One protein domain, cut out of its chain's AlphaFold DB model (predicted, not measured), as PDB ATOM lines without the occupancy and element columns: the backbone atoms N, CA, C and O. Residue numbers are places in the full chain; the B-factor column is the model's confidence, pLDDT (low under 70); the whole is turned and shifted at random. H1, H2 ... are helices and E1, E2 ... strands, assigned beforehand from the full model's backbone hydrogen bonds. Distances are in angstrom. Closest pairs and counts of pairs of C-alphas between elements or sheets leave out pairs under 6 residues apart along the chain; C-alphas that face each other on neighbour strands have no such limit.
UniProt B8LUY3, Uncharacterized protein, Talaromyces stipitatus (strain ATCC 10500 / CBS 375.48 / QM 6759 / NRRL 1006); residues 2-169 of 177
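AT A GLANCE: This is residues 2 to 169 of the 177 residues of an uncharacterized protein of Talaromyces stipitatus (strain ATCC 10500 / CBS 375.48 / QM 6759 / NRRL 1006) (UniProt B8LUY3). Two small sheets lie end to end, the three-stranded E1 E2 E4 and the two-stranded E3 E5, with E3 running on into E4; the helix H8 covers one face of the larger sheet and reaches on over E5, and H9 packs beside H8. H1 to H3, a long loop with H4 and H5, and a loop with H6 and H7 lie round this core, and residues 99 to 106 stick out. The printed part has 168 residues, with nine named helices and five named strands in the order H1 H2 H3 E1 H4 H5 E2 H6 H7 E3 E4 H8 E5 H9. The sheet E1 E2 E4 is antiparallel and E3 E5 parallel; the class is mixed, and the whole is compact, with a radius of gyration of the C-alphas of 17.6 A and spans of 52 by 37 by 30 A.

HOW THE PARTS SIT: H1, residues 2 to 5, is close to but not clearly touching H2, residues 10 to 20; their closest C-alphas, of Ala 3 and Gln 10, are 6.9 A apart. H2 and H3, residues 22 to 30, meet only through their link. H3 only grazes the sheet of E1, residues 35 to 38, E2, residues 78 to 83, and E4, residues 121 to 124. N 37 and O 80 are 2.8 A apart, within hydrogen-bond range, as are N 81 and O 123 at 2.9 A. H4, residues 47 to 50, and H5, residues 67 to 72, are apart; residues 55 to 56 pair antiparallel with residues 74 to 75. H6, residues 90 to 100, and H7, residues 105 to 108, are apart and not on that sheet. E3, residues 116 to 119, runs on into E4 at 50 degrees and is parallel to E5, residues 152 to 155, with N 119 and O 154 at 2.8 A. H8, residues 133 to 147, makes two layers with E1 E2 E4, a helix on one face of a sheet, at a height over the sheet of 9.3 A. With residues 134 to 138 alone it touches H9, residues 160 to 167, at a shallow tilt of 30 degrees, the same way; the closest C-alphas, of Lys 135 and Val 165, are 6.0 A apart. In H2, H3, H5, H6, H8 and H9 every O i to N i+4 pair is within hydrogen-bond range; H1, H4 and H7 are too short for one.

IN THESE COORDINATES: H1 begins at C-alpha 2 (141.202, 6.190, -66.002). From first to last C-alpha H2 measures 15.1 A, H3 12.1 A, E2 13.0 A, H6 15.4 A and H8 21.0 A. H8 begins at C-alpha 133 (149.035, 0.289, -45.834), and H9 ends at C-alpha 167 (155.244, -10.311, -56.017).

THE WHOLE: The two C-alphas farthest apart, of Pro 47 and Asp 104, are 54.9 A apart. The printed part has no cut, and the link from H4 to H5 is long, with 16 residues. The mean pLDDT of the printed part is 88.4; residues 83 to 88, 120 and 169 are under 70.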
ATOM      1  N   TRP A   2     142.558   5.632 -65.834       75.25
ATOM      2  CA  TRP A   2     141.202   6.190 -66.002       75.25
ATOM      3  C   TRP A   2     141.177   7.582 -66.664       75.25
ATOM      4  O   TRP A   2     140.556   7.754 -67.706       75.25
ATOM      5  N   ALA A   3     141.972   8.531 -66.155       79.50
ATOM      6  CA  ALA A   3     142.119   9.873 -66.737       79.50
ATOM      7  C   ALA A   3     142.688   9.890 -68.173       79.50
ATOM      8  O   ALA A   3     142.534  10.873 -68.888       79.50
ATOM      9  N   ILE A   4     143.360   8.811 -68.598       83.94
ATOM     10  CA  ILE A   4     143.909   8.666 -69.956       83.94
ATOM     11  C   ILE A   4     142.850   8.063 -70.886       83.94
ATOM     12  O   ILE A   4     142.659   8.546 -71.995       83.94
ATOM     13  N   ALA A   5     142.157   7.012 -70.437       82.56
ATOM     14  CA  ALA A   5     141.108   6.342 -71.206       82.56
ATOM     15  C   ALA A   5     139.852   7.219 -71.362       82.56
ATOM     16  O   ALA A   5     139.140   7.132 -72.364       82.56
ATOM     17  N   HIS A   6     139.584   8.072 -70.374       84.38
ATOM     18  CA  HIS A   6     138.428   8.957 -70.310       84.38
ATOM     19  C   HIS A   6     138.866  10.369 -69.894       84.38
ATOM     20  O   HIS A   6     138.651  10.756 -68.746       84.38
ATOM     21  N   PRO A   7     139.484  11.146 -70.804       87.25
ATOM     22  CA  PRO A   7     139.993  12.477 -70.470       87.25
ATOM     23  C   PRO A   7     138.872  13.465 -70.125       87.25
ATOM     24  O   PRO A   7     139.062  14.330 -69.268       87.25
ATOM     25  N   ASP A   8     137.696  13.296 -70.731       91.62
ATOM     26  CA  ASP A   8     136.562  14.206 -70.587       91.62
ATOM     27  C   ASP A   8     135.559  13.752 -69.515       91.62
ATOM     28  O   ASP A   8     135.245  12.562 -69.378       91.62
ATOM     29  N   ASN A   9     134.962  14.736 -68.832       90.44
ATOM     30  CA  ASN A   9     133.880  14.564 -67.854       90.44
ATOM     31  C   ASN A   9     134.229  13.613 -66.693       90.44
ATOM     32  O   ASN A   9     133.377  12.851 -66.234       90.44
ATOM     33  N   GLN A  10     135.480  13.634 -66.224       89.19
ATOM     34  CA  GLN A  10     135.981  12.702 -65.207       89.19
ATOM     35  C   GLN A  10     135.163  12.733 -63.909       89.19
ATOM     36  O   GLN A  10     134.753  11.677 -63.431       89.19
ATOM     37  N   THR A  11     134.837  13.921 -63.394       91.88
ATOM     38  CA  THR A  11     134.032  14.086 -62.174       91.88
ATOM     39  C   THR A  11     132.627  13.509 -62.344       91.88
ATOM     40  O   THR A  11     132.184  12.700 -61.533       91.88
ATOM     41  N   LYS A  12     131.960  13.806 -63.469       91.88
ATOM     42  CA  LYS A  12     130.658  13.203 -63.787       91.88
ATOM     43  C   LYS A  12     130.737  11.673 -63.824       91.88
ATOM     44  O   LYS A  12     129.876  11.001 -63.270       91.88
ATOM     45  N   ARG A  13     131.770  11.115 -64.466       89.19
ATOM     46  CA  ARG A  13     131.971   9.658 -64.546       89.19
ATOM     47  C   ARG A  13     132.210   9.037 -63.174       89.19
ATOM     48  O   ARG A  13     131.716   7.945 -62.940       89.19
ATOM     49  N   CYS A  14     132.932   9.722 -62.287       88.56
ATOM     50  CA  CYS A  14     133.117   9.289 -60.904       88.56
ATOM     51  C   CYS A  14     131.765   9.158 -60.187       88.56
ATOM     52  O   CYS A  14     131.479   8.106 -59.619       88.56
ATOM     53  N   TYR A  15     130.892  10.166 -60.299       92.12
ATOM     54  CA  TYR A  15     129.548  10.115 -59.714       92.12
ATOM     55  C   TYR A  15     128.669   9.027 -60.342       92.12
ATOM     56  O   TYR A  15     128.045   8.249 -59.622       92.12
ATOM     57  N   ASP A  16     128.644   8.937 -61.677       90.12
ATOM     58  CA  ASP A  16     127.882   7.909 -62.395       90.12
ATOM     59  C   ASP A  16     128.324   6.499 -61.960       90.12
ATOM     60  O   ASP A  16     127.485   5.636 -61.704       90.12
ATOM     61  N   MET A  17     129.637   6.276 -61.842       85.94
ATOM     62  CA  MET A  17     130.213   5.003 -61.416       85.94
ATOM     63  C   MET A  17     129.848   4.683 -59.971       85.94
ATOM     64  O   MET A  17     129.318   3.606 -59.727       85.94
ATOM     65  N   TYR A  18     130.051   5.619 -59.038       87.81
ATOM     66  CA  TYR A  18     129.689   5.447 -57.629       87.81
ATOM     67  C   TYR A  18     128.234   4.977 -57.468       87.81
ATOM     68  O   TYR A  18     127.961   4.024 -56.741       87.81
ATOM     69  N   ASN A  19     127.312   5.592 -58.214       88.94
ATOM     70  CA  ASN A  19     125.899   5.222 -58.191       88.94
ATOM     71  C   ASN A  19     125.623   3.852 -58.846       88.94
ATOM     72  O   ASN A  19     124.685   3.160 -58.458       88.94
ATOM     73  N   ALA A  20     126.409   3.456 -59.851       88.88
ATOM     74  CA  ALA A  20     126.201   2.221 -60.606       88.88
ATOM     75  C   ALA A  20     126.802   0.969 -59.941       88.88
ATOM     76  O   ALA A  20     126.336  -0.141 -60.210       88.88
ATOM     77  N   ILE A  21     127.828   1.122 -59.096       85.75
ATOM     78  CA  ILE A  21     128.589  -0.011 -58.540       85.75
ATOM     79  C   ILE A  21     128.071  -0.530 -57.194       85.75
ATOM     80  O   ILE A  21     128.621  -1.510 -56.700       85.75
ATOM     81  N   ASP A  22     127.017   0.055 -56.608       87.50
ATOM     82  CA  ASP A  22     126.512  -0.335 -55.274       87.50
ATOM     83  C   ASP A  22     126.296  -1.854 -55.143       87.50
ATOM     84  O   ASP A  22     126.758  -2.464 -54.180       87.50
ATOM     85  N   TYR A  23     125.691  -2.496 -56.149       86.56
ATOM     86  CA  TYR A  23     125.449  -3.941 -56.108       86.56
ATOM     87  C   TYR A  23     126.748  -4.768 -56.117       86.56
ATOM     88  O   TYR A  23     126.819  -5.793 -55.439       86.56
ATOM     89  N   LEU A  24     127.782  -4.332 -56.848       84.38
ATOM     90  CA  LEU A  24     129.088  -4.999 -56.863       84.38
ATOM     91  C   LEU A  24     129.815  -4.791 -55.539       84.38
ATOM     92  O   LEU A  24     130.392  -5.736 -55.003       84.38
ATOM     93  N   VAL A  25     129.747  -3.568 -54.999       86.19
ATOM     94  CA  VAL A  25     130.325  -3.219 -53.698       86.19
ATOM     95  C   VAL A  25     129.738  -4.097 -52.604       86.19
ATOM     96  O   VAL A  25     130.483  -4.742 -51.864       86.19
ATOM     97  N   ARG A  26     128.408  -4.214 -52.564       89.56
ATOM     98  CA  ARG A  26     127.713  -5.110 -51.634       89.56
ATOM     99  C   ARG A  26     128.122  -6.561 -51.827       89.56
ATOM    100  O   ARG A  26     128.530  -7.186 -50.855       89.56
ATOM    101  N   ALA A  27     128.100  -7.070 -53.059       86.94
ATOM    102  CA  ALA A  27     128.457  -8.459 -53.334       86.94
ATOM    103  C   ALA A  27     129.891  -8.804 -52.888       86.94
ATOM    104  O   ALA A  27     130.123  -9.883 -52.339       86.94
ATOM    105  N   ALA A  28     130.863  -7.902 -53.070       85.44
ATOM    106  CA  ALA A  28     132.225  -8.164 -52.608       85.44
ATOM    107  C   ALA A  28     132.342  -8.103 -51.079       85.44
ATOM    108  O   ALA A  28     132.999  -8.962 -50.493       85.44
ATOM    109  N   ILE A  29     131.673  -7.155 -50.416       88.44
ATOM    110  CA  ILE A  29     131.628  -7.102 -48.946       88.44
ATOM    111  C   ILE A  29     130.999  -8.389 -48.391       88.44
ATOM    112  O   ILE A  29     131.575  -9.038 -47.517       88.44
ATOM    113  N   GLU A  30     129.863  -8.804 -48.948       91.00
ATOM    114  CA  GLU A  30     129.125 -10.007 -48.552       91.00
ATOM    115  C   GLU A  30     129.905 -11.302 -48.822       91.00
ATOM    116  O   GLU A  30     129.678 -12.306 -48.146       91.00
ATOM    117  N   SER A  31     130.875 -11.287 -49.744       87.44
ATOM    118  CA  SER A  31     131.753 -12.437 -49.996       87.44
ATOM    119  C   SER A  31     132.664 -12.787 -48.810       87.44
ATOM    120  O   SER A  31     133.185 -13.901 -48.745       87.44
ATOM    121  N   GLY A  32     132.906 -11.845 -47.888       89.38
ATOM    122  CA  GLY A  32     133.862 -12.017 -46.790       89.38
ATOM    123  C   GLY A  32     135.332 -12.077 -47.237       89.38
ATOM    124  O   GLY A  32     136.189 -12.561 -46.487       89.38
ATOM    125  N   LEU A  33     135.629 -11.622 -48.463       88.50
ATOM    126  CA  LEU A  33     136.975 -11.565 -49.053       88.50
ATOM    127  C   LEU A  33     137.469 -10.131 -49.314       88.50
ATOM    128  O   LEU A  33     138.562  -9.963 -49.865       88.50
ATOM    129  N   THR A  34     136.682  -9.127 -48.921       88.50
ATOM    130  CA  THR A  34     137.005  -7.696 -48.996       88.50
ATOM    131  C   THR A  34     137.464  -7.184 -47.638       88.50
ATOM    132  O   THR A  34     136.830  -7.449 -46.615       88.50
ATOM    133  N   TYR A  35     138.556  -6.421 -47.641       90.12
ATOM    134  CA  TYR A  35     139.165  -5.857 -46.444       90.12
ATOM    135  C   TYR A  35     139.274  -4.341 -46.551       90.12
ATOM    136  O   TYR A  35     139.565  -3.792 -47.616       90.12
ATOM    137  N   GLY A  36     139.039  -3.678 -45.421       92.38
ATOM    138  CA  GLY A  36     139.244  -2.249 -45.245       92.38
ATOM    139  C   GLY A  36     140.213  -1.988 -44.099       92.38
ATOM    140  O   GLY A  36     140.176  -2.674 -43.074       92.38
ATOM    141  N   VAL A  37     141.074  -0.987 -44.264       94.62
ATOM    142  CA  VAL A  37     141.879  -0.420 -43.179       94.62
ATOM    143  C   VAL A  37     141.182   0.835 -42.687       94.62
ATOM    144  O   VAL A  37     140.860   1.727 -43.473       94.62
ATOM    145  N   PHE A  38     140.974   0.882 -41.375       95.50
ATOM    146  CA  PHE A  38     140.286   1.965 -40.694       95.50
ATOM    147  C   PHE A  38     141.255   2.724 -39.796       95.50
ATOM    148  O   PHE A  38     141.985   2.105 -39.014       95.50
ATOM    149  N   ASP A  39     141.233   4.049 -39.887       96.69
ATOM    150  CA  ASP A  39     141.899   4.912 -38.927       96.69
ATOM    151  C   ASP A  39     141.102   4.951 -37.619       96.69
ATOM    152  O   ASP A  39     139.937   5.346 -37.577       96.69
ATOM    153  N   LYS A  40     141.742   4.508 -36.537       95.62
ATOM    154  CA  LYS A  40     141.152   4.475 -35.194       95.62
ATOM    155  C   LYS A  40     141.233   5.817 -34.475       95.62
ATOM    156  O   LYS A  40     140.566   5.991 -33.462       95.62
ATOM    157  N   GLU A  41     142.053   6.730 -34.979       95.94
ATOM    158  CA  GLU A  41     142.228   8.086 -34.464       95.94
ATOM    159  C   GLU A  41     141.472   9.106 -35.334       95.94
ATOM    160  O   GLU A  41     141.674  10.313 -35.199       95.94
ATOM    161  N   TRP A  42     140.568   8.627 -36.204       96.19
ATOM    162  CA  TRP A  42     139.777   9.473 -37.090       96.19
ATOM    163  C   TRP A  42     138.977  10.517 -36.310       96.19
ATOM    164  O   TRP A  42     138.174  10.199 -35.430       96.19
ATOM    165  N   MET A  43     139.154  11.777 -36.697       96.56
ATOM    166  CA  MET A  43     138.338  12.883 -36.225       96.56
ATOM    167  C   MET A  43     137.330  13.255 -37.305       96.56
ATOM    168  O   MET A  43     137.703  13.811 -38.338       96.56
ATOM    169  N   PHE A  44     136.052  12.979 -37.046       97.50
ATOM    170  CA  PHE A  44     134.985  13.357 -37.966       97.50
ATOM    171  C   PHE A  44     134.951  14.869 -38.178       97.50
ATOM    172  O   PHE A  44     134.973  15.651 -37.224       97.50
ATOM    173  N   LYS A  45     134.852  15.273 -39.444       95.88
ATOM    174  CA  LYS A  45     134.723  16.679 -39.840       95.88
ATOM    175  C   LYS A  45     133.355  17.235 -39.444       95.88
ATOM    176  O   LYS A  45     133.233  18.436 -39.201       95.88
ATOM    177  N   ARG A  46     132.326  16.377 -39.394       96.44
ATOM    178  CA  ARG A  46     130.935  16.761 -39.118       96.44
ATOM    179  C   ARG A  46     130.286  15.898 -38.024       96.44
ATOM    180  O   ARG A  46     130.494  14.683 -38.014       96.44
ATOM    181  N   PRO A  47     129.456  16.481 -37.133       96.81
ATOM    182  CA  PRO A  47     128.731  15.722 -36.111       96.81
ATOM    183  C   PRO A  47     127.836  14.614 -36.680       96.81
ATOM    184  O   PRO A  47     127.741  13.537 -36.096       96.81
ATOM    185  N   GLU A  48     127.192  14.856 -37.820       96.94
ATOM    186  CA  GLU A  48     126.332  13.877 -38.489       96.94
ATOM    187  C   GLU A  48     127.105  12.653 -39.004       96.94
ATOM    188  O   GLU A  48     126.586  11.546 -38.914       96.94
ATOM    189  N   SER A  49     128.359  12.815 -39.444       97.56
ATOM    190  CA  SER A  49     129.219  11.693 -39.841       97.56
ATOM    191  C   SER A  49     129.570  10.824 -38.638       97.56
ATOM    192  O   SER A  49     129.554   9.602 -38.732       97.56
ATOM    193  N   ALA A  50     129.839  11.445 -37.484       95.75
ATOM    194  CA  ALA A  50     130.123  10.717 -36.250       95.75
ATOM    195  C   ALA A  50     128.928   9.867 -35.789       95.75
ATOM    196  O   ALA A  50     129.115   8.819 -35.182       95.75
ATOM    197  N   ALA A  51     127.700  10.295 -36.093       95.56
ATOM    198  CA  ALA A  51     126.492   9.544 -35.760       95.56
ATOM    199  C   ALA A  51     126.284   8.289 -36.634       95.56
ATOM    200  O   ALA A  51     125.487   7.428 -36.262       95.56
ATOM    201  N   THR A  52     126.967   8.186 -37.779       95.94
ATOM    202  CA  THR A  52     126.818   7.090 -38.756       95.94
ATOM    203  C   THR A  52     128.114   6.324 -39.025       95.94
ATOM    204  O   THR A  52     128.179   5.577 -39.997       95.94
ATOM    205  N   ASP A  53     129.146   6.517 -38.196       95.00
ATOM    206  CA  ASP A  53     130.503   5.983 -38.405       95.00
ATOM    207  C   ASP A  53     131.121   6.377 -39.763       95.00
ATOM    208  O   ASP A  53     131.967   5.687 -40.338       95.00
ATOM    209  N   GLY A  54     130.720   7.545 -40.255       96.81
ATOM    210  CA  GLY A  54     131.210   8.173 -41.466       96.81
ATOM    211  C   GLY A  54     130.135   8.408 -42.515       96.81
ATOM    212  O   GLY A  54     129.040   7.846 -42.471       96.81
ATOM    213  N   ALA A  55     130.458   9.278 -43.466       96.12
ATOM    214  CA  ALA A  55     129.566   9.658 -44.548       96.12
ATOM    215  C   ALA A  55     130.338  10.158 -45.776       96.12
ATOM    216  O   ALA A  55     131.497  10.574 -45.698       96.12
ATOM    217  N   LEU A  56     129.654  10.119 -46.920       94.56
ATOM    218  CA  LEU A  56     130.113  10.660 -48.190       94.56
ATOM    219  C   LEU A  56     129.129  11.729 -48.659       94.56
ATOM    220  O   LEU A  56     127.938  11.455 -48.808       94.56
ATOM    221  N   TYR A  57     129.627  12.936 -48.899       95.38
ATOM    222  CA  TYR A  57     128.814  14.117 -49.189       95.38
ATOM    223  C   TYR A  57     129.000  14.598 -50.626       95.38
ATOM    224  O   TYR A  57     129.272  15.778 -50.835       95.38
ATOM    225  N   TRP A  58     128.880  13.692 -51.602       93.44
ATOM    226  CA  TRP A  58     129.015  14.056 -53.012       93.44
ATOM    227  C   TRP A  58     128.078  15.200 -53.412       93.44
ATOM    228  O   TRP A  58     126.856  15.039 -53.407       93.44
ATOM    229  N   ASP A  59     128.650  16.321 -53.843       95.38
ATOM    230  CA  ASP A  59     127.950  17.343 -54.610       95.38
ATOM    231  C   ASP A  59     127.939  16.936 -56.086       95.38
ATOM    232  O   ASP A  59     128.782  17.339 -56.888       95.38
ATOM    233  N   GLN A  60     126.949  16.123 -56.458       94.12
ATOM    234  CA  GLN A  60     126.810  15.635 -57.833       94.12
ATOM    235  C   GLN A  60     126.503  16.748 -58.853       94.12
ATOM    236  O   GLN A  60     126.466  16.478 -60.055       94.12
ATOM    237  N   THR A  61     126.273  17.987 -58.403       96.06
ATOM    238  CA  THR A  61     126.074  19.141 -59.286       96.06
ATOM    239  C   THR A  61     127.389  19.816 -59.677       96.06
ATOM    240  O   THR A  61     127.457  20.424 -60.749       96.06
ATOM    241  N   ASP A  62     128.450  19.651 -58.880       96.38
ATOM    242  CA  ASP A  62     129.789  20.130 -59.212       96.38
ATOM    243  C   ASP A  62     130.522  19.116 -60.102       96.38
ATOM    244  O   ASP A  62     131.123  18.143 -59.642       96.38
ATOM    245  N   LEU A  63     130.474  19.354 -61.414       95.38
ATOM    246  CA  LEU A  63     131.102  18.503 -62.429       95.38
ATOM    247  C   LEU A  63     132.563  18.866 -62.728       95.38
ATOM    248  O   LEU A  63     133.163  18.256 -63.616       95.38
ATOM    249  N   ILE A  64     133.121  19.858 -62.032       95.50
ATOM    250  CA  ILE A  64     134.510  20.303 -62.200       95.50
ATOM    251  C   ILE A  64     135.331  20.146 -60.916       95.50
ATOM    252  O   ILE A  64     136.475  20.601 -60.880       95.50
ATOM    253  N   ALA A  65     134.769  19.484 -59.899       95.25
ATOM    254  CA  ALA A  65     135.440  19.213 -58.638       95.25
ATOM    255  C   ALA A  65     136.813  18.558 -58.861       95.25
ATOM    256  O   ALA A  65     136.934  17.579 -59.609       95.25
ATOM    257  N   THR A  66     137.839  19.094 -58.199       92.31
ATOM    258  CA  THR A  66     139.189  18.521 -58.179       92.31
ATOM    259  C   THR A  66     139.265  17.318 -57.243       92.31
ATOM    260  O   THR A  66     138.403  17.117 -56.387       92.31
ATOM    261  N   SER A  67     140.335  16.528 -57.352       89.00
ATOM    262  CA  SER A  67     140.594  15.402 -56.446       89.00
ATOM    263  C   SER A  67     140.601  15.817 -54.970       89.00
ATOM    264  O   SER A  67     140.082  15.091 -54.129       89.00
ATOM    265  N   GLU A  68     141.142  16.994 -54.648       93.12
ATOM    266  CA  GLU A  68     141.177  17.535 -53.286       93.12
ATOM    267  C   GLU A  68     139.773  17.913 -52.805       93.12
ATOM    268  O   GLU A  68     139.395  17.588 -51.683       93.12
ATOM    269  N   GLN A  69     138.963  18.544 -53.663       94.81
ATOM    270  CA  GLN A  69     137.574  18.874 -53.332       94.81
ATOM    271  C   GLN A  69     136.723  17.619 -53.142       94.81
ATOM    272  O   GLN A  69     135.844  17.600 -52.280       94.81
ATOM    273  N   LEU A  70     136.978  16.570 -53.926       93.44
ATOM    274  CA  LEU A  70     136.329  15.278 -53.748       93.44
ATOM    275  C   LEU A  70     136.772  14.615 -52.434       93.44
ATOM    276  O   LEU A  70     135.940  14.116 -51.682       93.44
ATOM    277  N   LEU A  71     138.062  14.666 -52.101       93.31
ATOM    278  CA  LEU A  71     138.571  14.145 -50.831       93.31
ATOM    279  C   LEU A  71     137.941  14.855 -49.621       93.31
ATOM    280  O   LEU A  71     137.618  14.212 -48.623       93.31
ATOM    281  N   GLU A  72     137.693  16.164 -49.715       94.44
ATOM    282  CA  GLU A  72     137.016  16.912 -48.652       94.44
ATOM    283  C   GLU A  72     135.566  16.473 -48.405       94.44
ATOM    284  O   GLU A  72     135.054  16.624 -47.293       94.44
ATOM    285  N   GLN A  73     134.920  15.875 -49.407       95.25
ATOM    286  CA  GLN A  73     133.555  15.352 -49.311       95.25
ATOM    287  C   GLN A  73     133.491  13.965 -48.651       95.25
ATOM    288  O   GLN A  73     132.394  13.495 -48.339       95.25
ATOM    289  N   ILE A  74     134.637  13.324 -48.399       95.19
ATOM    290  CA  ILE A  74     134.748  12.064 -47.656       95.19
ATOM    291  C   ILE A  74     134.990  12.385 -46.177       95.19
ATOM    292  O   ILE A  74     135.982  13.023 -45.815       95.19
ATOM    293  N   ASP A  75     134.102  11.913 -45.305       97.06
ATOM    294  CA  ASP A  75     134.253  12.016 -43.854       97.06
ATOM    295  C   ASP A  75     133.995  10.654 -43.210       97.06
ATOM    296  O   ASP A  75     132.952  10.415 -42.607       97.06
ATOM    297  N   CYS A  76     134.927   9.722 -43.402       96.38
ATOM    298  CA  CYS A  76     134.850   8.381 -42.835       96.38
ATOM    299  C   CYS A  76     136.243   7.846 -42.454       96.38
ATOM    300  O   CYS A  76     137.250   8.245 -43.055       96.38
ATOM    301  N   PRO A  77     136.313   6.907 -41.492       96.88
ATOM    302  CA  PRO A  77     137.574   6.325 -41.035       96.88
ATOM    303  C   PRO A  77     138.188   5.320 -42.021       96.88
ATOM    304  O   PRO A  77     139.286   4.837 -41.770       96.88
ATOM    305  N   LEU A  78     137.516   4.957 -43.121       95.38
ATOM    306  CA  LEU A  78     138.056   4.030 -44.121       95.38
ATOM    307  C   LEU A  78     139.126   4.731 -44.974       95.38
ATOM    308  O   LEU A  78     138.830   5.676 -45.706       95.38
ATOM    309  N   VAL A  79     140.366   4.247 -44.898       94.56
ATOM    310  CA  VAL A  79     141.536   4.899 -45.526       94.56
ATOM    311  C   VAL A  79     142.199   4.058 -46.610       94.56
ATOM    312  O   VAL A  79     142.951   4.570 -47.437       94.56
ATOM    313  N   SER A  80     141.918   2.757 -46.642       91.69
ATOM    314  CA  SER A  80     142.316   1.882 -47.739       91.69
ATOM    315  C   SER A  80     141.350   0.713 -47.855       91.69
ATOM    316  O   SER A  80     140.865   0.205 -46.844       91.69
ATOM    317  N   ILE A  81     141.079   0.292 -49.085       86.94
ATOM    318  CA  ILE A  81     140.180  -0.813 -49.412       86.94
ATOM    319  C   ILE A  81     140.793  -1.696 -50.498       86.94
ATOM    320  O   ILE A  81     141.561  -1.231 -51.344       86.94
ATOM    321  N   TYR A  82     140.416  -2.972 -50.480       73.62
ATOM    322  CA  TYR A  82     140.659  -3.923 -51.560       73.62
ATOM    323  C   TYR A  82     139.333  -4.453 -52.084       73.62
ATOM    324  O   TYR A  82     138.504  -4.949 -51.316       73.62
ATOM    325  N   PHE A  83     139.120  -4.333 -53.391       65.38
ATOM    326  CA  PHE A  83     137.800  -4.496 -53.994       65.38
ATOM    327  C   PHE A  83     137.836  -5.208 -55.362       65.38
ATOM    328  O   PHE A  83     138.903  -5.445 -55.935       65.38
ATOM    329  N   LEU A  84     136.647  -5.613 -55.829       54.53
ATOM    330  CA  LEU A  84     136.354  -6.244 -57.117       54.53
ATOM    331  C   LEU A  84     135.670  -5.227 -58.060       54.53
ATOM    332  O   LEU A  84     134.466  -5.039 -57.941       54.53
ATOM    333  N   GLU A  85     136.380  -4.571 -58.985       56.66
ATOM    334  CA  GLU A  85     135.866  -3.421 -59.766       56.66
ATOM    335  C   GLU A  85     135.828  -3.627 -61.297       56.66
ATOM    336  O   GLU A  85     136.466  -4.509 -61.878       56.66
ATOM    337  N   ILE A  86     135.038  -2.749 -61.928       55.53
ATOM    338  CA  ILE A  86     134.846  -2.494 -63.355       55.53
ATOM    339  C   ILE A  86     135.917  -1.513 -63.876       55.53
ATOM    340  O   ILE A  86     135.795  -0.299 -63.728       55.53
ATOM    341  N   PHE A  87     136.912  -2.020 -64.600       65.31
ATOM    342  CA  PHE A  87     137.877  -1.178 -65.315       65.31
ATOM    343  C   PHE A  87     137.386  -0.736 -66.702       65.31
ATOM    344  O   PHE A  87     136.651  -1.480 -67.369       65.31
ATOM    345  N   PRO A  88     137.858   0.408 -67.242       67.06
ATOM    346  CA  PRO A  88     137.603   0.712 -68.632       67.06
ATOM    347  C   PRO A  88     138.506  -0.219 -69.442       67.06
ATOM    348  O   PRO A  88     139.646  -0.487 -69.067       67.06
ATOM    349  N   LEU A  89     138.015  -0.752 -70.556       76.56
ATOM    350  CA  LEU A  89     138.784  -1.737 -71.322       76.56
ATOM    351  C   LEU A  89     139.072  -3.036 -70.538       76.56
ATOM    352  O   LEU A  89     139.959  -3.772 -70.956       76.56
ATOM    353  N   PHE A  90     138.344  -3.353 -69.452       78.19
ATOM    354  CA  PHE A  90     138.578  -4.564 -68.643       78.19
ATOM    355  C   PHE A  90     138.742  -5.822 -69.505       78.19
ATOM    356  O   PHE A  90     139.750  -6.510 -69.398       78.19
ATOM    357  N   ALA A  91     137.812  -6.064 -70.436       81.12
ATOM    358  CA  ALA A  91     137.880  -7.206 -71.349       81.12
ATOM    359  C   ALA A  91     139.155  -7.208 -72.212       81.12
ATOM    360  O   ALA A  91     139.815  -8.234 -72.335       81.12
ATOM    361  N   THR A  92     139.528  -6.056 -72.773       85.50
ATOM    362  CA  THR A  92     140.734  -5.908 -73.602       85.50
ATOM    363  C   THR A  92     142.011  -6.093 -72.786       85.50
ATOM    364  O   THR A  92     142.963  -6.700 -73.266       85.50
ATOM    365  N   MET A  93     142.048  -5.584 -71.553       83.19
ATOM    366  CA  MET A  93     143.194  -5.754 -70.659       83.19
ATOM    367  C   MET A  93     143.341  -7.209 -70.230       83.19
ATOM    368  O   MET A  93     144.436  -7.750 -70.328       83.19
ATOM    369  N   HIS A  94     142.244  -7.855 -69.840       82.31
ATOM    370  CA  HIS A  94     142.226  -9.263 -69.462       82.31
ATOM    371  C   HIS A  94     142.692 -10.164 -70.617       82.31
ATOM    372  O   HIS A  94     143.578 -11.003 -70.448       82.31
ATOM    373  N   GLU A  95     142.188  -9.922 -71.835       86.75
ATOM    374  CA  GLU A  95     142.670 -10.601 -73.042       86.75
ATOM    375  C   GLU A  95     144.171 -10.362 -73.252       86.75
ATOM    376  O   GLU A  95     144.926 -11.307 -73.485       86.75
ATOM    377  N   HIS A  96     144.639  -9.119 -73.109       88.12
ATOM    378  CA  HIS A  96     146.057  -8.814 -73.240       88.12
ATOM    379  C   HIS A  96     146.906  -9.567 -72.206       88.12
ATOM    380  O   HIS A  96     147.887 -10.200 -72.600       88.12
ATOM    381  N   PHE A  97     146.514  -9.577 -70.928       86.94
ATOM    382  CA  PHE A  97     147.201 -10.330 -69.875       86.94
ATOM    383  C   PHE A  97     147.312 -11.817 -70.222       86.94
ATOM    384  O   PHE A  97     148.408 -12.375 -70.154       86.94
ATOM    385  N   HIS A  98     146.234 -12.431 -70.714       85.38
ATOM    386  CA  HIS A  98     146.251 -13.824 -71.169       85.38
ATOM    387  C   HIS A  98     147.191 -14.053 -72.361       85.38
ATOM    388  O   HIS A  98     147.833 -15.096 -72.455       85.38
ATOM    389  N   THR A  99     147.308 -13.092 -73.284       89.12
ATOM    390  CA  THR A  99     148.217 -13.234 -74.436       89.12
ATOM    391  C   THR A  99     149.692 -13.143 -74.044       89.12
ATOM    392  O   THR A  99     150.543 -13.805 -74.660       89.12
ATOM    393  N   ILE A 100     150.024 -12.317 -73.045       89.12
ATOM    394  CA  ILE A 100     151.411 -12.073 -72.630       89.12
ATOM    395  C   ILE A 100     151.885 -13.055 -71.560       89.12
ATOM    396  O   ILE A 100     153.082 -13.343 -71.520       89.12
ATOM    397  N   ASP A 101     150.985 -13.610 -70.748       87.19
ATOM    398  CA  ASP A 101     151.333 -14.629 -69.766       87.19
ATOM    399  C   ASP A 101     151.742 -15.934 -70.465       87.19
ATOM    400  O   ASP A 101     150.990 -16.533 -71.232       87.19
ATOM    401  N   LYS A 102     152.985 -16.363 -70.235       89.50
ATOM    402  CA  LYS A 102     153.555 -17.585 -70.826       89.50
ATOM    403  C   LYS A 102     153.555 -18.773 -69.867       89.50
ATOM    404  O   LYS A 102     154.057 -19.836 -70.233       89.50
ATOM    405  N   ARG A 103     153.047 -18.608 -68.641       89.50
ATOM    406  CA  ARG A 103     152.918 -19.701 -67.667       89.50
ATOM    407  C   ARG A 103     151.890 -20.719 -68.164       89.50
ATOM    408  O   ARG A 103     150.957 -20.366 -68.875       89.50
ATOM    409  N   ASP A 104     152.037 -21.983 -67.760       89.50
ATOM    410  CA  ASP A 104     151.007 -23.002 -68.007       89.50
ATOM    411  C   ASP A 104     149.694 -22.553 -67.336       89.50
ATOM    412  O   ASP A 104     149.707 -22.363 -66.114       89.50
ATOM    413  N   PRO A 105     148.575 -22.405 -68.071       87.38
ATOM    414  CA  PRO A 105     147.281 -22.030 -67.500       87.38
ATOM    415  C   PRO A 105     146.888 -22.885 -66.290       87.38
ATOM    416  O   PRO A 105     146.413 -22.367 -65.282       87.38
ATOM    417  N   LYS A 106     147.221 -24.185 -66.290       86.12
ATOM    418  CA  LYS A 106     146.928 -25.087 -65.160       86.12
ATOM    419  C   LYS A 106     147.625 -24.694 -63.857       86.12
ATOM    420  O   LYS A 106     147.195 -25.114 -62.781       86.12
ATOM    421  N   SER A 107     148.708 -23.919 -63.932       84.19
ATOM    422  CA  SER A 107     149.443 -23.471 -62.750       84.19
ATOM    423  C   SER A 107     148.682 -22.405 -61.958       84.19
ATOM    424  O   SER A 107     148.752 -22.412 -60.727       84.19
ATOM    425  N   TRP A 108     147.891 -21.553 -62.620       84.31
ATOM    426  CA  TRP A 108     147.282 -20.373 -61.999       84.31
ATOM    427  C   TRP A 108     145.765 -20.247 -62.204       84.31
ATOM    428  O   TRP A 108     145.110 -19.654 -61.351       84.31
ATOM    429  N   GLU A 109     145.178 -20.838 -63.249       88.00
ATOM    430  CA  GLU A 109     143.732 -20.763 -63.489       88.00
ATOM    431  C   GLU A 109     142.943 -21.593 -62.461       88.00
ATOM    432  O   GLU A 109     143.297 -22.746 -62.172       88.00
ATOM    433  N   PRO A 110     141.851 -21.057 -61.891       90.31
ATOM    434  CA  PRO A 110     140.965 -21.844 -61.044       90.31
ATOM    435  C   PRO A 110     140.210 -22.891 -61.875       90.31
ATOM    436  O   PRO A 110     139.620 -22.576 -62.903       90.31
ATOM    437  N   THR A 111     140.147 -24.133 -61.392       91.50
ATOM    438  CA  THR A 111     139.278 -25.182 -61.968       91.50
ATOM    439  C   THR A 111     137.937 -25.305 -61.243       91.50
ATOM    440  O   THR A 111     137.081 -26.094 -61.638       91.50
ATOM    441  N   GLY A 112     137.742 -24.523 -60.181       90.44
ATOM    442  CA  GLY A 112     136.496 -24.450 -59.435       90.44
ATOM    443  C   GLY A 112     136.509 -23.343 -58.374       90.44
ATOM    444  O   GLY A 112     137.562 -22.746 -58.113       90.44
ATOM    445  N   PRO A 113     135.348 -23.068 -57.751       89.69
ATOM    446  CA  PRO A 113     135.228 -22.080 -56.682       89.69
ATOM    447  C   PRO A 113     136.162 -22.376 -55.503       89.69
ATOM    448  O   PRO A 113     136.454 -23.533 -55.204       89.69
ATOM    449  N   GLY A 114     136.619 -21.326 -54.817       88.25
ATOM    450  CA  GLY A 114     137.440 -21.459 -53.605       88.25
ATOM    451  C   GLY A 114     138.913 -21.812 -53.843       88.25
ATOM    452  O   GLY A 114     139.659 -21.958 -52.884       88.25
ATOM    453  N   GLN A 115     139.363 -21.943 -55.096       92.06
ATOM    454  CA  GLN A 115     140.769 -22.239 -55.382       92.06
ATOM    455  C   GLN A 115     141.636 -20.986 -55.432       92.06
ATOM    456  O   GLN A 115     142.660 -20.918 -54.756       92.06
ATOM    457  N   ILE A 116     141.240 -20.013 -56.250       90.69
ATOM    458  CA  ILE A 116     142.002 -18.791 -56.507       90.69
ATOM    459  C   ILE A 116     141.095 -17.601 -56.243       90.69
ATOM    460  O   ILE A 116     139.957 -17.572 -56.711       90.69
ATOM    461  N   ILE A 117     141.606 -16.618 -55.508       88.38
ATOM    462  CA  ILE A 117     140.959 -15.311 -55.409       88.38
ATOM    463  C   ILE A 117     141.393 -14.502 -56.627       88.38
ATOM    464  O   ILE A 117     142.577 -14.204 -56.775       88.38
ATOM    465  N   MET A 118     140.443 -14.149 -57.489       84.44
ATOM    466  CA  MET A 118     140.674 -13.165 -58.545       84.44
ATOM    467  C   MET A 118     140.599 -11.782 -57.902       84.44
ATOM    468  O   MET A 118     139.547 -11.389 -57.410       84.44
ATOM    469  N   ARG A 119     141.722 -11.074 -57.834       76.12
ATOM    470  CA  ARG A 119     141.823  -9.710 -57.313       76.12
ATOM    471  C   ARG A 119     141.856  -8.742 -58.477       76.12
ATOM    472  O   ARG A 119     142.629  -8.932 -59.412       76.12
ATOM    473  N   THR A 120     141.070  -7.681 -58.375       69.75
ATOM    474  CA  THR A 120     141.086  -6.621 -59.384       69.75
ATOM    475  C   THR A 120     141.655  -5.325 -58.832       69.75
ATOM    476  O   THR A 120     142.295  -4.620 -59.598       69.75
ATOM    477  N   GLU A 121     141.482  -4.999 -57.538       75.38
ATOM    478  CA  GLU A 121     141.864  -3.667 -57.056       75.38
ATOM    479  C   GLU A 121     142.381  -3.550 -55.627       75.38
ATOM    480  O   GLU A 121     142.005  -4.275 -54.703       75.38
ATOM    481  N   THR A 122     143.200  -2.512 -55.468       82.25
ATOM    482  CA  THR A 122     143.589  -1.903 -54.206       82.25
ATOM    483  C   THR A 122     143.543  -0.390 -54.361       82.25
ATOM    484  O   THR A 122     143.997   0.144 -55.374       82.25
ATOM    485  N   SER A 123     143.014   0.301 -53.358       87.06
ATOM    486  CA  SER A 123     143.033   1.757 -53.299       87.06
ATOM    487  C   SER A 123     143.412   2.207 -51.894       87.06
ATOM    488  O   SER A 123     142.928   1.681 -50.888       87.06
ATOM    489  N   THR A 124     144.337   3.157 -51.813       91.12
ATOM    490  CA  THR A 124     144.673   3.876 -50.581       91.12
ATOM    491  C   THR A 124     144.319   5.329 -50.820       91.12
ATOM    492  O   THR A 124     144.640   5.872 -51.873       91.12
ATOM    493  N   ARG A 125     143.632   5.949 -49.863       91.81
ATOM    494  CA  ARG A 125     143.270   7.359 -49.955       91.81
ATOM    495  C   ARG A 125     144.542   8.205 -50.052       91.81
ATOM    496  O   ARG A 125     145.528   7.895 -49.386       91.81
ATOM    497  N   ALA A 126     144.524   9.246 -50.883       91.00
ATOM    498  CA  ALA A 126     145.723  10.013 -51.233       91.00
ATOM    499  C   ALA A 126     146.465  10.587 -50.006       91.00
ATOM    500  O   ALA A 126     147.692  10.618 -49.970       91.00
ATOM    501  N   ASP A 127     145.727  10.978 -48.968       92.25
ATOM    502  CA  ASP A 127     146.236  11.479 -47.685       92.25
ATOM    503  C   ASP A 127     146.838  10.392 -46.765       92.25
ATOM    504  O   ASP A 127     147.471  10.727 -45.766       92.25
ATOM    505  N   TYR A 128     146.706   9.106 -47.112       94.75
ATOM    506  CA  TYR A 128     147.301   7.952 -46.412       94.75
ATOM    507  C   TYR A 128     148.330   7.198 -47.270       94.75
ATOM    508  O   TYR A 128     148.889   6.174 -46.850       94.75
ATOM    509  N   GLU A 129     148.613   7.681 -48.482       91.06
ATOM    510  CA  GLU A 129     149.651   7.102 -49.326       91.06
ATOM    511  C   GLU A 129     151.035   7.185 -48.661       91.06
ATOM    512  O   GLU A 129     151.329   8.027 -47.814       91.06
ATOM    513  N   GLY A 130     151.920   6.253 -49.014       90.12
ATOM    514  CA  GLY A 130     153.276   6.202 -48.456       90.12
ATOM    515  C   GLY A 130     153.379   5.641 -47.031       90.12
ATOM    516  O   GLY A 130     154.484   5.298 -46.615       90.12
ATOM    517  N   MET A 131     152.264   5.421 -46.325       92.81
ATOM    518  CA  MET A 131     152.247   4.830 -44.975       92.81
ATOM    519  C   MET A 131     152.420   3.301 -44.954       92.81
ATOM    520  O   MET A 131     152.420   2.674 -43.898       92.81
ATOM    521  N   GLY A 132     152.565   2.664 -46.120       90.81
ATOM    522  CA  GLY A 132     152.771   1.216 -46.225       90.81
ATOM    523  C   GLY A 132     151.508   0.371 -46.022       90.81
ATOM    524  O   GLY A 132     151.623  -0.852 -45.918       90.81
ATOM    525  N   LEU A 133     150.317   0.983 -46.023       92.31
ATOM    526  CA  LEU A 133     149.035   0.289 -45.834       92.31
ATOM    527  C   LEU A 133     148.814  -0.826 -46.863       92.31
ATOM    528  O   LEU A 133     148.440  -1.935 -46.488       92.31
ATOM    529  N   MET A 134     149.162  -0.581 -48.131       89.62
ATOM    530  CA  MET A 134     149.066  -1.591 -49.191       89.62
ATOM    531  C   MET A 134     149.918  -2.835 -48.893       89.62
ATOM    532  O   MET A 134     149.513  -3.971 -49.130       89.62
ATOM    533  N   LYS A 135     151.117  -2.644 -48.332       89.19
ATOM    534  CA  LYS A 135     151.982  -3.765 -47.952       89.19
ATOM    535  C   LYS A 135     151.385  -4.530 -46.776       89.19
ATOM    536  O   LYS A 135     151.322  -5.753 -46.827       89.19
ATOM    537  N   LEU A 136     150.945  -3.824 -45.735       90.19
ATOM    538  CA  LEU A 136     150.323  -4.446 -44.564       90.19
ATOM    539  C   LEU A 136     149.124  -5.312 -44.973       90.19
ATOM    540  O   LEU A 136     149.014  -6.463 -44.552       90.19
ATOM    541  N   MET A 137     148.254  -4.767 -45.820       89.12
ATOM    542  CA  MET A 137     147.047  -5.457 -46.243       89.12
ATOM    543  C   MET A 137     147.357  -6.626 -47.188       89.12
ATOM    544  O   MET A 137     146.825  -7.708 -46.969       89.12
ATOM    545  N   ALA A 138     148.314  -6.499 -48.115       89.00
ATOM    546  CA  ALA A 138     148.774  -7.638 -48.919       89.00
ATOM    547  C   ALA A 138     149.276  -8.811 -48.048       89.00
ATOM    548  O   ALA A 138     148.942  -9.966 -48.306       89.00
ATOM    549  N   HIS A 139     150.027  -8.539 -46.969       89.75
ATOM    550  CA  HIS A 139     150.461  -9.587 -46.026       89.75
ATOM    551  C   HIS A 139     149.293 -10.261 -45.319       89.75
ATOM    552  O   HIS A 139     149.265 -11.488 -45.203       89.75
ATOM    553  N   TRP A 140     148.354  -9.456 -44.819       90.50
ATOM    554  CA  TRP A 140     147.162  -9.962 -44.155       90.50
ATOM    555  C   TRP A 140     146.365 -10.874 -45.087       90.50
ATOM    556  O   TRP A 140     146.047 -12.001 -44.720       90.50
ATOM    557  N   GLU A 141     146.112 -10.418 -46.309       89.50
ATOM    558  CA  GLU A 141     145.296 -11.133 -47.283       89.50
ATOM    559  C   GLU A 141     145.934 -12.431 -47.757       89.50
ATOM    560  O   GLU A 141     145.245 -13.442 -47.836       89.50
ATOM    561  N   ILE A 142     147.242 -12.443 -48.019       89.56
ATOM    562  CA  ILE A 142     147.953 -13.677 -48.380       89.56
ATOM    563  C   ILE A 142     147.814 -14.714 -47.260       89.56
ATOM    564  O   ILE A 142     147.540 -15.888 -47.522       89.56
ATOM    565  N   LYS A 143     147.967 -14.284 -46.003       91.81
ATOM    566  CA  LYS A 143     147.842 -15.168 -44.841       91.81
ATOM    567  C   LYS A 143     146.409 -15.665 -44.655       91.81
ATOM    568  O   LYS A 143     146.207 -16.853 -44.413       91.81
ATOM    569  N   ASP A 144     145.430 -14.773 -44.746       92.81
ATOM    570  CA  ASP A 144     144.019 -15.112 -44.582       92.81
ATOM    571  C   ASP A 144     143.508 -16.015 -45.717       92.81
ATOM    572  O   ASP A 144     142.855 -17.022 -45.451       92.81
ATOM    573  N   ALA A 145     143.882 -15.735 -46.969       91.69
ATOM    574  CA  ALA A 145     143.542 -16.576 -48.113       91.69
ATOM    575  C   ALA A 145     144.097 -17.998 -47.944       91.69
ATOM    576  O   ALA A 145     143.364 -18.974 -48.113       91.69
ATOM    577  N   ALA A 146     145.361 -18.129 -47.526       92.81
ATOM    578  CA  ALA A 146     145.951 -19.431 -47.224       92.81
ATOM    579  C   ALA A 146     145.209 -20.147 -46.079       92.81
ATOM    580  O   ALA A 146     144.935 -21.343 -46.173       92.81
ATOM    581  N   ALA A 147     144.825 -19.421 -45.021       94.81
ATOM    582  CA  ALA A 147     144.054 -19.976 -43.907       94.81
ATOM    583  C   ALA A 147     142.645 -20.442 -44.322       94.81
ATOM    584  O   ALA A 147     142.132 -21.412 -43.767       94.81
ATOM    585  N   LYS A 148     142.041 -19.790 -45.320       93.25
ATOM    586  CA  LYS A 148     140.751 -20.167 -45.922       93.25
ATOM    587  C   LYS A 148     140.862 -21.271 -46.983       93.25
ATOM    588  O   LYS A 148     139.843 -21.685 -47.528       93.25
ATOM    589  N   GLY A 149     142.068 -21.771 -47.262       94.44
ATOM    590  CA  GLY A 149     142.302 -22.888 -48.182       94.44
ATOM    591  C   GLY A 149     142.467 -22.496 -49.651       94.44
ATOM    592  O   GLY A 149     142.546 -23.382 -50.504       94.44
ATOM    593  N   PHE A 150     142.561 -21.200 -49.961       93.31
ATOM    594  CA  PHE A 150     142.902 -20.761 -51.311       93.31
ATOM    595  C   PHE A 150     144.356 -21.127 -51.619       93.31
ATOM    596  O   PHE A 150     145.257 -20.924 -50.803       93.31
ATOM    597  N   ARG A 151     144.601 -21.635 -52.828       91.62
ATOM    598  CA  ARG A 151     145.950 -21.991 -53.295       91.62
ATOM    599  C   ARG A 151     146.693 -20.813 -53.925       91.62
ATOM    600  O   ARG A 151     147.872 -20.944 -54.242       91.62
ATOM    601  N   GLY A 152     146.012 -19.690 -54.143       88.88
ATOM    602  CA  GLY A 152     146.608 -18.508 -54.742       88.88
ATOM    603  C   GLY A 152     145.675 -17.307 -54.805       88.88
ATOM    604  O   GLY A 152     144.457 -17.408 -54.647       88.88
ATOM    605  N   ILE A 153     146.295 -16.165 -55.067       88.50
ATOM    606  CA  ILE A 153     145.647 -14.903 -55.396       88.50
ATOM    607  C   ILE A 153     146.171 -14.532 -56.781       88.50
ATOM    608  O   ILE A 153     147.385 -14.460 -56.971       88.50
ATOM    609  N   ASN A 154     145.276 -14.353 -57.747       87.19
ATOM    610  CA  ASN A 154     145.635 -13.842 -59.063       87.19
ATOM    611  C   ASN A 154     145.271 -12.365 -59.119       87.19
ATOM    612  O   ASN A 154     144.153 -12.007 -58.759       87.19
ATOM    613  N   MET A 155     146.199 -11.524 -59.556       83.44
ATOM    614  CA  MET A 155     145.981 -10.091 -59.647       83.44
ATOM    615  C   MET A 155     146.597  -9.561 -60.934       83.44
ATOM    616  O   MET A 155     147.777  -9.771 -61.206       83.44
ATOM    617  N   GLU A 156     145.771  -8.861 -61.696       83.19
ATOM    618  CA  GLU A 156     146.129  -8.242 -62.963       83.19
ATOM    619  C   GLU A 156     146.396  -6.760 -62.736       83.19
ATOM    620  O   GLU A 156     145.498  -5.945 -62.531       83.19
ATOM    621  N   THR A 157     147.672  -6.420 -62.695       81.00
ATOM    622  CA  THR A 157     148.190  -5.145 -62.209       81.00
ATOM    623  C   THR A 157     148.651  -4.257 -63.352       81.00
ATOM    624  O   THR A 157     149.261  -4.692 -64.324       81.00
ATOM    625  N   LEU A 158     148.392  -2.958 -63.205       78.88
ATOM    626  CA  LEU A 158     148.782  -1.931 -64.179       78.88
ATOM    627  C   LEU A 158     149.793  -0.932 -63.607       78.88
ATOM    628  O   LEU A 158     150.144   0.049 -64.262       78.88
ATOM    629  N   HIS A 159     150.238  -1.148 -62.366       83.88
ATOM    630  CA  HIS A 159     151.118  -0.235 -61.655       83.88
ATOM    631  C   HIS A 159     152.266  -0.990 -60.979       83.88
ATOM    632  O   HIS A 159     152.042  -1.826 -60.103       83.88
ATOM    633  N   LEU A 160     153.504  -0.617 -61.317       84.81
ATOM    634  CA  LEU A 160     154.724  -1.302 -60.865       84.81
ATOM    635  C   LEU A 160     154.874  -1.356 -59.338       84.81
ATOM    636  O   LEU A 160     155.454  -2.295 -58.800       84.81
ATOM    637  N   ALA A 161     154.360  -0.358 -58.613       84.69
ATOM    638  CA  ALA A 161     154.394  -0.398 -57.149       84.69
ATOM    639  C   ALA A 161     153.476  -1.494 -56.581       84.69
ATOM    640  O   ALA A 161     153.816  -2.107 -55.569       84.69
ATOM    641  N   VAL A 162     152.339  -1.749 -57.237       85.62
ATOM    642  CA  VAL A 162     151.409  -2.815 -56.854       85.62
ATOM    643  C   VAL A 162     152.049  -4.165 -57.178       85.62
ATOM    644  O   VAL A 162     152.142  -5.005 -56.285       85.62
ATOM    645  N   ASP A 163     152.613  -4.321 -58.384       86.06
ATOM    646  CA  ASP A 163     153.404  -5.503 -58.769       86.06
ATOM    647  C   ASP A 163     154.462  -5.843 -57.730       86.06
ATOM    648  O   ASP A 163     154.549  -6.968 -57.243       86.06
ATOM    649  N   HIS A 164     155.270  -4.849 -57.370       86.50
ATOM    650  CA  HIS A 164     156.385  -5.049 -56.467       86.50
ATOM    651  C   HIS A 164     155.925  -5.537 -55.090       86.50
ATOM    652  O   HIS A 164     156.486  -6.496 -54.562       86.50
ATOM    653  N   VAL A 165     154.899  -4.903 -54.514       86.44
ATOM    654  CA  VAL A 165     154.387  -5.281 -53.189       86.44
ATOM    655  C   VAL A 165     153.795  -6.686 -53.193       86.44
ATOM    656  O   VAL A 165     153.987  -7.418 -52.227       86.44
ATOM    657  N   TRP A 166     153.114  -7.084 -54.263       84.62
ATOM    658  CA  TRP A 166     152.410  -8.363 -54.315       84.62
ATOM    659  C   TRP A 166     153.270  -9.539 -54.770       84.62
ATOM    660  O   TRP A 166     153.084 -10.654 -54.289       84.62
ATOM    661  N   MET A 167     154.258  -9.298 -55.633       83.75
ATOM    662  CA  MET A 167     155.244 -10.311 -56.017       83.75
ATOM    663  C   MET A 167     156.303 -10.519 -54.935       83.75
ATOM    664  O   MET A 167     156.866 -11.607 -54.811       83.75
ATOM    665  N   TYR A 168     156.581  -9.484 -54.138       82.44
ATOM    666  CA  TYR A 168     157.619  -9.511 -53.111       82.44
ATOM    667  C   TYR A 168     157.132  -8.949 -51.773       82.44
ATOM    668  O   TYR A 168     157.784  -8.065 -51.211       82.44
ATOM    669  N   PRO A 169     156.044  -9.485 -51.191       69.81
ATOM    670  CA  PRO A 169     155.469  -8.938 -49.966       69.81
ATOM    671  C   PRO A 169     156.511  -8.896 -48.845       69.81
ATOM    672  O   PRO A 169     156.606  -7.914 -48.112       69.81
TER     673      PRO A 169